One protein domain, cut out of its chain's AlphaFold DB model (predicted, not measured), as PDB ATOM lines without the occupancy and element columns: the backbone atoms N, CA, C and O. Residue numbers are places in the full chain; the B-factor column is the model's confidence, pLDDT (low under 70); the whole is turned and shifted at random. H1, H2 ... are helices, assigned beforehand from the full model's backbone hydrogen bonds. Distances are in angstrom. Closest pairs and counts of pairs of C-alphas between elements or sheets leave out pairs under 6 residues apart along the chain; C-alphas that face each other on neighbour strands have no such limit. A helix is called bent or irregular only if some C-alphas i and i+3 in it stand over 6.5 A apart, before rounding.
ATOM      1  N   SER A  11     -27.515  24.448  12.130       90.69
ATOM      2  CA  SER A  11     -28.072  23.225  11.559       90.69
ATOM      3  C   SER A  11     -28.977  22.517  12.573       90.69
ATOM      4  O   SER A  11     -28.861  22.696  13.787       90.69
ATOM      5  N   ASP A  12     -29.880  21.662  12.087       91.56
ATOM      6  CA  ASP A  12     -30.728  20.853  12.975       91.56
ATOM      7  C   ASP A  12     -29.892  19.939  13.889       91.56
ATOM      8  O   ASP A  12     -30.288  19.667  15.020       91.56
ATOM      9  N   GLU A  13     -28.733  19.467  13.420       91.75
ATOM     10  CA  GLU A  13     -27.819  18.616  14.191       91.75
ATOM     11  C   GLU A  13     -27.183  19.375  15.358       91.75
ATOM     12  O   GLU A  13     -27.132  18.852  16.473       91.75
ATOM     13  N   GLU A  14     -26.761  20.623  15.136       92.00
ATOM     14  CA  GLU A  14     -26.221  21.487  16.191       92.00
ATOM     15  C   GLU A  14     -27.276  21.795  17.253       92.00
ATOM     16  O   GLU A  14     -27.008  21.646  18.447       92.00
ATOM     17  N   ILE A  15     -28.500  22.132  16.826       93.44
ATOM     18  CA  ILE A  15     -29.621  22.366  17.743       93.44
ATOM     19  C   ILE A  15     -29.890  21.101  18.568       93.44
ATOM     20  O   ILE A  15     -29.990  21.166  19.792       93.44
ATOM     21  N   VAL A  16     -29.970  19.925  17.938       93.81
ATOM     22  CA  VAL A  16     -30.205  18.656  18.650       93.81
ATOM     23  C   VAL A  16     -29.080  18.340  19.642       93.81
ATOM     24  O   VAL A  16     -29.372  17.911  20.761       93.81
ATOM     25  N   ALA A  17     -27.817  18.572  19.282       92.44
ATOM     26  CA  ALA A  17     -26.677  18.338  20.168       92.44
ATOM     27  C   ALA A  17     -26.717  19.238  21.415       92.44
ATOM     28  O   ALA A  17     -26.497  18.769  22.539       92.44
ATOM     29  N   ASP A  18     -27.059  20.515  21.247       92.19
ATOM     30  CA  ASP A  18     -27.211  21.438  22.369       92.19
ATOM     31  C   ASP A  18     -28.418  21.089  23.247       92.19
ATOM     32  O   ASP A  18     -28.307  21.067  24.478       92.19
ATOM     33  N   LEU A  19     -29.550  20.719  22.640       92.00
ATOM     34  CA  LEU A  19     -30.719  20.232  23.374       92.00
ATOM     35  C   LEU A  19     -30.402  18.965  24.176       92.00
ATOM     36  O   LEU A  19     -30.828  18.837  25.326       92.00
ATOM     37  N   PHE A  20     -29.618  18.045  23.612       90.75
ATOM     38  CA  PHE A  20     -29.152  16.850  24.311       90.75
ATOM     39  C   PHE A  20     -28.296  17.212  25.529       90.75
ATOM     40  O   PHE A  20     -28.505  16.681  26.625       90.75
ATOM     41  N   ARG A  21     -27.375  18.173  25.382       89.69
ATOM     42  CA  ARG A  21     -26.565  18.695  26.492       89.69
ATOM     43  C   ARG A  21     -27.434  19.332  27.581       89.69
ATOM     44  O   ARG A  21     -27.203  19.080  28.766       89.69
ATOM     45  N   LEU A  22     -28.446  20.117  27.206       89.31
ATOM     46  CA  LEU A  22     -29.398  20.724  28.144       89.31
ATOM     47  C   LEU A  22     -30.219  19.666  28.884       89.31
ATOM     48  O   LEU A  22     -30.320  19.731  30.110       89.31
ATOM     49  N   ALA A  23     -30.735  18.657  28.183       87.38
ATOM     50  CA  ALA A  23     -31.477  17.555  28.790       87.38
ATOM     51  C   ALA A  23     -30.612  16.772  29.798       87.38
ATOM     52  O   ALA A  23     -31.046  16.502  30.920       87.38
ATOM     53  N   ARG A  24     -29.346  16.490  29.460       86.00
ATOM     54  CA  ARG A  24     -28.404  15.793  30.357       86.00
ATOM     55  C   ARG A  24     -27.927  16.622  31.546       86.00
ATOM     56  O   ARG A  24     -27.411  16.049  32.501       86.00
ATOM     57  N   SER A  25     -28.111  17.943  31.531       87.06
ATOM     58  CA  SER A  25     -27.736  18.807  32.660       87.06
ATOM     59  C   SER A  25     -28.538  18.526  33.939       87.06
ATOM     60  O   SER A  25     -28.186  19.024  35.006       87.06
ATOM     61  N   GLY A  26     -29.643  17.773  33.840       79.12
ATOM     62  CA  GLY A  26     -30.529  17.451  34.959       79.12
ATOM     63  C   GLY A  26     -31.411  18.617  35.425       79.12
ATOM     64  O   GLY A  26     -32.242  18.428  36.315       79.12
ATOM     65  N   ARG A  27     -31.265  19.804  34.815       81.62
ATOM     66  CA  ARG A  27     -32.058  21.010  35.116       81.62
ATOM     67  C   ARG A  27     -33.502  20.889  34.641       81.62
ATOM     68  O   ARG A  27     -34.404  21.433  35.272       81.62
ATOM     69  N   PHE A  28     -33.729  20.137  33.566       84.44
ATOM     70  CA  PHE A  28     -35.037  19.992  32.941       84.44
ATOM     71  C   PHE A  28     -35.502  18.539  33.027       84.44
ATOM     72  O   PHE A  28     -35.042  17.677  32.289       84.44
ATOM     73  N   ARG A  29     -36.424  18.265  33.957       76.69
ATOM     74  CA  ARG A  29     -37.050  16.935  34.127       76.69
ATOM     75  C   ARG A  29     -38.367  16.781  33.363       76.69
ATOM     76  O   ARG A  29     -38.972  15.716  33.388       76.69
ATOM     77  N   LYS A  30     -38.844  17.864  32.750       82.75
ATOM     78  CA  LYS A  30     -40.093  17.931  31.987       82.75
ATOM     79  C   LYS A  30     -39.808  18.552  30.623       82.75
ATOM     80  O   LYS A  30     -38.903  19.376  30.503       82.75
ATOM     81  N   VAL A  31     -40.613  18.176  29.633       84.12
ATOM     82  CA  VAL A  31     -40.469  18.623  28.240       84.12
ATOM     83  C   VAL A  31     -40.754  20.121  28.091       84.12
ATOM     84  O   VAL A  31     -39.986  20.809  27.436       84.12
ATOM     85  N   GLU A  32     -41.802  20.640  28.739       88.00
ATOM     86  CA  GLU A  32     -42.194  22.057  28.631       88.00
ATOM     87  C   GLU A  32     -41.077  23.041  29.038       88.00
ATOM     88  O   GLU A  32     -40.734  23.896  28.225       88.00
ATOM     89  N   PRO A  33     -40.435  22.919  30.219       89.75
ATOM     90  CA  PRO A  33     -39.312  23.784  30.587       89.75
ATOM     91  C   PRO A  33     -38.115  23.695  29.633       89.75
ATOM     92  O   PRO A  33     -37.468  24.703  29.368       89.75
ATOM     93  N   LEU A  34     -37.820  22.499  29.107       89.25
ATOM     94  CA  LEU A  34     -36.745  22.318  28.129       89.25
ATOM     95  C   LEU A  34     -37.077  23.020  26.806       89.25
ATOM     96  O   LEU A  34     -36.200  23.619  26.196       89.25
ATOM     97  N   GLN A  35     -38.340  22.958  26.378       90.81
ATOM     98  CA  GLN A  35     -38.811  23.631  25.172       90.81
ATOM     99  C   GLN A  35     -38.724  25.154  25.308       90.81
ATOM    100  O   GLN A  35     -38.241  25.816  24.398       90.81
ATOM    101  N   GLN A  36     -39.155  25.708  26.443       92.19
ATOM    102  CA  GLN A  36     -39.078  27.150  26.692       92.19
ATOM    103  C   GLN A  36     -37.631  27.653  26.666       92.19
ATOM    104  O   GLN A  36     -37.345  28.680  26.057       92.19
ATOM    105  N   GLU A  37     -36.713  26.906  27.282       93.25
ATOM    106  CA  GLU A  37     -35.285  27.224  27.247       93.25
ATOM    107  C   GLU A  37     -34.726  27.146  25.817       93.25
ATOM    108  O   GLU A  37     -33.971  28.016  25.393       93.25
ATOM    109  N   ALA A  38     -35.129  26.132  25.048       90.75
ATOM    110  CA  ALA A  38     -34.726  25.974  23.655       90.75
ATOM    111  C   ALA A  38     -35.188  27.138  22.767       90.75
ATOM    112  O   ALA A  38     -34.405  27.671  21.986       90.75
ATOM    113  N   GLU A  39     -36.447  27.555  22.902       92.31
ATOM    114  CA  GLU A  39     -36.998  28.703  22.174       92.31
ATOM    115  C   GLU A  39     -36.300  30.016  22.572       92.31
ATOM    116  O   GLU A  39     -36.105  30.889  21.728       92.31
ATOM    117  N   ALA A  40     -35.857  30.146  23.828       92.06
ATOM    118  CA  ALA A  40     -35.083  31.296  24.293       92.06
ATOM    119  C   ALA A  40     -33.631  31.307  23.777       92.06
ATOM    120  O   ALA A  40     -33.082  32.379  23.522       92.06
ATOM    121  N   LEU A  41     -33.009  30.133  23.611       90.19
ATOM    122  CA  LEU A  41     -31.664  29.982  23.040       90.19
ATOM    123  C   LEU A  41     -31.623  30.256  21.536       90.19
ATOM    124  O   LEU A  41     -30.629  30.780  21.037       90.19
ATOM    125  N   TYR A  42     -32.706  29.929  20.832       90.44
ATOM    126  CA  TYR A  42     -32.819  30.075  19.384       90.44
ATOM    127  C   TYR A  42     -33.982  31.007  19.002       90.44
ATOM    128  O   TYR A  42     -34.921  30.580  18.330       90.44
ATOM    129  N   PRO A  43     -33.935  32.302  19.374       88.88
ATOM    130  CA  PRO A  43     -35.051  33.230  19.164       88.88
ATOM    131  C   PRO A  43     -35.295  33.569  17.687       88.88
ATOM    132  O   PRO A  43     -36.350  34.093  17.336       88.88
ATOM    133  N   LEU A  44     -34.309  33.308  16.823       89.31
ATOM    134  CA  LEU A  44     -34.415  33.487  15.372       89.31
ATOM    135  C   LEU A  44     -35.054  32.277  14.680       89.31
ATOM    136  O   LEU A  44     -35.467  32.379  13.527       89.31
ATOM    137  N   GLU A  45     -35.148  31.144  15.374       89.25
ATOM    138  CA  GLU A  45     -35.700  29.916  14.826       89.25
ATOM    139  C   GLU A  45     -37.202  29.825  15.059       89.25
ATOM    140  O   GLU A  45     -37.744  30.262  16.074       89.25
ATOM    141  N   SER A  46     -37.909  29.207  14.112       91.50
ATOM    142  CA  SER A  46     -39.344  28.999  14.292       91.50
ATOM    143  C   SER A  46     -39.614  27.995  15.428       91.50
ATOM    144  O   SER A  46     -38.956  26.948  15.494       91.50
ATOM    145  N   PRO A  47     -40.656  28.205  16.255       89.38
ATOM    146  CA  PRO A  47     -41.035  27.242  17.295       89.38
ATOM    147  C   PRO A  47     -41.319  25.837  16.737       89.38
ATOM    148  O   PRO A  47     -41.058  24.818  17.377       89.38
ATOM    149  N   ALA A  48     -41.816  25.759  15.498       92.12
ATOM    150  CA  ALA A  48     -42.051  24.497  14.798       92.12
ATOM    151  C   ALA A  48     -40.749  23.723  14.514       92.12
ATOM    152  O   ALA A  48     -40.724  22.490  14.625       92.12
ATOM    153  N   ARG A  49     -39.664  24.432  14.183       93.00
ATOM    154  CA  ARG A  49     -38.342  23.837  13.961       93.00
ATOM    155  C   ARG A  49     -37.748  23.319  15.267       93.00
ATOM    156  O   ARG A  49     -37.337  22.161  15.320       93.00
ATOM    157  N   ILE A  50     -37.820  24.107  16.342       93.19
ATOM    158  CA  ILE A  50     -37.380  23.684  17.682       93.19
ATOM    159  C   ILE A  50     -38.131  22.431  18.134       93.19
ATOM    160  O   ILE A  50     -37.516  21.442  18.534       93.19
ATOM    161  N   LYS A  51     -39.456  22.397  17.955       92.94
ATOM    162  CA  LYS A  51     -40.270  21.215  18.261       92.94
ATOM    163  C   LYS A  51     -39.863  19.982  17.449       92.94
ATOM    164  O   LYS A  51     -39.900  18.868  17.968       92.94
ATOM    165  N   THR A  52     -39.482  20.158  16.184       94.56
ATOM    166  CA  THR A  52     -38.971  19.062  15.344       94.56
ATOM    167  C   THR A  52     -37.639  18.532  15.874       94.56
ATOM    168  O   THR A  52     -37.485  17.319  16.018       94.56
ATOM    169  N   CYS A  53     -36.718  19.417  16.261       94.81
ATOM    170  CA  CYS A  53     -35.443  19.034  16.874       94.81
ATOM    171  C   CYS A  53     -35.650  18.307  18.214       94.81
ATOM    172  O   CYS A  53     -35.016  17.289  18.476       94.81
ATOM    173  N   MET A  54     -36.607  18.748  19.033       92.81
ATOM    174  CA  MET A  54     -36.958  18.061  20.280       92.81
ATOM    175  C   MET A  54     -37.525  16.652  20.065       92.81
ATOM    176  O   MET A  54     -37.274  15.766  20.880       92.81
ATOM    177  N   LYS A  55     -38.276  16.415  18.981       92.44
ATOM    178  CA  LYS A  55     -38.739  15.061  18.635       92.44
ATOM    179  C   LYS A  55     -37.570  14.146  18.281       92.44
ATOM    180  O   LYS A  55     -37.500  13.049  18.822       92.44
ATOM    181  N   ARG A  56     -36.628  14.626  17.460       93.19
ATOM    182  CA  ARG A  56     -35.393  13.885  17.146       93.19
ATOM    183  C   ARG A  56     -34.588  13.573  18.406       93.19
ATOM    184  O   ARG A  56     -34.116  12.458  18.575       93.19
ATOM    185  N   LEU A  57     -34.485  14.529  19.331       91.50
ATOM    186  CA  LEU A  57     -33.862  14.289  20.633       91.50
ATOM    187  C   LEU A  57     -34.556  13.154  21.403       91.50
ATOM    188  O   LEU A  57     -33.877  12.311  21.984       91.50
ATOM    189  N   ALA A  58     -35.891  13.135  21.436       87.81
ATOM    190  CA  ALA A  58     -36.641  12.094  22.133       87.81
ATOM    191  C   ALA A  58     -36.385  10.703  21.533       87.81
ATOM    192  O   ALA A  58     -36.231   9.747  22.288       87.81
ATOM    193  N   GLU A  59     -36.281  10.602  20.205       88.50
ATOM    194  CA  GLU A  59     -35.903   9.368  19.506       88.50
ATOM    195  C   GLU A  59     -34.493   8.913  19.912       88.50
ATOM    196  O   GLU A  59     -34.332   7.782  20.361       88.50
ATOM    197  N   ILE A  60     -33.504   9.813  19.888       86.50
ATOM    198  CA  ILE A  60     -32.117   9.515  20.294       86.50
ATOM    199  C   ILE A  60     -32.045   9.032  21.748       86.50
ATOM    200  O   ILE A  60     -31.326   8.081  22.068       86.50
ATOM    201  N   LEU A  61     -32.765   9.698  22.655       83.62
ATOM    202  CA  LEU A  61     -32.797   9.317  24.066       83.62
ATOM    203  C   LEU A  61     -33.479   7.964  24.254       83.62
ATOM    204  O   LEU A  61     -32.964   7.139  24.999       83.62
ATOM    205  N   TRP A  62     -34.582   7.711  23.549       82.50
ATOM    206  CA  TRP A  62     -35.271   6.425  23.568       82.50
ATOM    207  C   TRP A  62     -34.383   5.290  23.050       82.50
ATOM    208  O   TRP A  62     -34.272   4.255  23.699       82.50
ATOM    209  N   GLU A  63     -33.694   5.484  21.925       79.31
ATOM    210  CA  GLU A  63     -32.731   4.514  21.394       79.31
ATOM    211  C   GLU A  63     -31.541   4.302  22.333       79.31
ATOM    212  O   GLU A  63     -31.057   3.184  22.463       79.31
ATOM    213  N   SER A  64     -31.085   5.340  23.033       75.19
ATOM    214  CA  SER A  64     -30.012   5.204  24.025       75.19
ATOM    215  C   SER A  64     -30.463   4.413  25.258       75.19
ATOM    216  O   SER A  64     -29.700   3.605  25.784       75.19
ATOM    217  N   ASP A  65     -31.700   4.626  25.712       69.94
ATOM    218  CA  ASP A  65     -32.274   3.988  26.904       69.94
ATOM    219  C   ASP A  65     -32.760   2.553  26.616       69.94
ATOM    220  O   ASP A  65     -32.733   1.681  27.480       69.94
ATOM    221  N   HIS A  66     -33.196   2.274  25.383       58.78
ATOM    222  CA  HIS A  66     -33.757   0.978  24.975       58.78
ATOM    223  C   HIS A  66     -32.879   0.183  24.010       58.78
ATOM    224  O   HIS A  66     -33.134  -1.001  23.810       58.78
ATOM    225  N   GLY A  67     -31.831   0.771  23.440       51.59
ATOM    226  CA  GLY A  67     -30.873   0.079  22.575       51.59
ATOM    227  C   GLY A  67     -30.038  -0.957  23.325       51.59
ATOM    228  O   GLY A  67     -29.686  -1.988  22.749       51.59
ATOM    229  N   GLY A  68     -29.808  -0.762  24.630       52.34
ATOM    230  CA  GLY A  68     -29.267  -1.810  25.503       52.34
ATOM    231  C   GLY A  68     -30.240  -2.985  25.631       52.34
ATOM    232  O   GLY A  68     -29.888  -4.121  25.320       52.34
ATOM    233  N   SER A  69     -31.504  -2.694  25.949       49.59
ATOM    234  CA  SER A  69     -32.552  -3.707  26.101       49.59
ATOM    235  C   SER A  69     -32.852  -4.453  24.799       49.59
ATOM    236  O   SER A  69     -32.907  -5.675  24.805       49.59
ATOM    237  N   ALA A  70     -33.011  -3.779  23.657       50.59
ATOM    238  CA  ALA A  70     -33.316  -4.428  22.379       50.59
ATOM    239  C   ALA A  70     -32.196  -5.382  21.928       50.59
ATOM    240  O   ALA A  70     -32.478  -6.480  21.443       50.59
ATOM    241  N   THR A  71     -30.934  -5.003  22.147       50.81
ATOM    242  CA  THR A  71     -29.775  -5.849  21.829       50.81
ATOM    243  C   THR A  71     -29.671  -7.040  22.788       50.81
ATOM    244  O   THR A  71     -29.388  -8.155  22.348       50.81
ATOM    245  N   GLU A  72     -29.985  -6.860  24.077       51.62
ATOM    246  CA  GLU A  72     -30.072  -7.966  25.041       51.62
ATOM    247  C   GLU A  72     -31.251  -8.912  24.754       51.62
ATOM    248  O   GLU A  72     -31.073 -10.130  24.776       51.62
ATOM    249  N   TYR A  73     -32.425  -8.393  24.380       53.53
ATOM    250  CA  TYR A  73     -33.586  -9.197  23.978       53.53
ATOM    251  C   TYR A  73     -33.330 -10.006  22.697       53.53
ATOM    252  O   TYR A  73     -33.822 -11.132  22.576       53.53
ATOM    253  N   MET A  74     -32.566  -9.473  21.737       53.88
ATOM    254  CA  MET A  74     -32.182 -10.220  20.532       53.88
ATOM    255  C   MET A  74     -31.075 -11.252  20.802       53.88
ATOM    256  O   MET A  74     -31.105 -12.329  20.204       53.88
ATOM    257  N   ASN A  75     -30.149 -10.982  21.729       54.12
ATOM    258  CA  ASN A  75     -29.112 -11.941  22.127       54.12
ATOM    259  C   ASN A  75     -29.641 -13.077  23.020       54.12
ATOM    260  O   ASN A  75     -29.148 -14.193  22.912       54.12
TER     261      ASN A  75
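What this domain is: This is residues 11 to 75 of the 79 residues of an uncharacterized protein of Pseudomonas putida (UniProt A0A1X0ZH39). H1, H2 and the first part of the long helix H3 pack crosswise into a small body, from which residues 62 to 75 of H3 stick out as an arm. The printed part has 65 residues, 53 of them in the three named helices H1, H2, H3 in that order, with no named strand; its class is all helix, and it is only just loose, close to compact, with a radius of gyration of the C-alphas of 13.4 A and spans of 46 by 23 by 16 A.

How they stand to each other: H3, residues 47 to 75, was assigned as one helix by its hydrogen bonds but is bent: C-alphas 65 and 68 are 6.7 A apart, and arms H3a, residues 47 to 65, and H3b, residues 68 to 75, stand at a steep tilt of 48 degrees. H3a touches H1, residues 12 to 24, with residues 50 to 57 alone, at a steep tilt of 59 degrees, the same way; the closest C-alphas, of Val 16 and Cys 53, are 5.5 A apart. H3a touches H2, residues 31 to 41, closest at the C-alphas of Glu 39 and Pro 47, 6.5 A. H1 touches H2 with residues 19 to 23 alone, closest at the C-alphas of Leu 19 and Ala 38, 7.0 A. H3b is apart from H1 and H2. In H1, H2, H3a and H3b every O i to N i+4 pair is within hydrogen-bond range.

Where its parts are: H3a is 26.6 A long, H1 18.3 A, H2 15.3 A and H3b 10.7 A. C-alpha 12 is at (-30.728, 20.853, 12.975), C-alpha 75 at (-29.112, -11.941, 22.127).

The domain as a whole: The C-alphas farthest apart, of Leu 44 and Asn 75, are 46.2 A apart. The printed part has no cut and no long link; pLDDT is under 70 at residues 65 to 75.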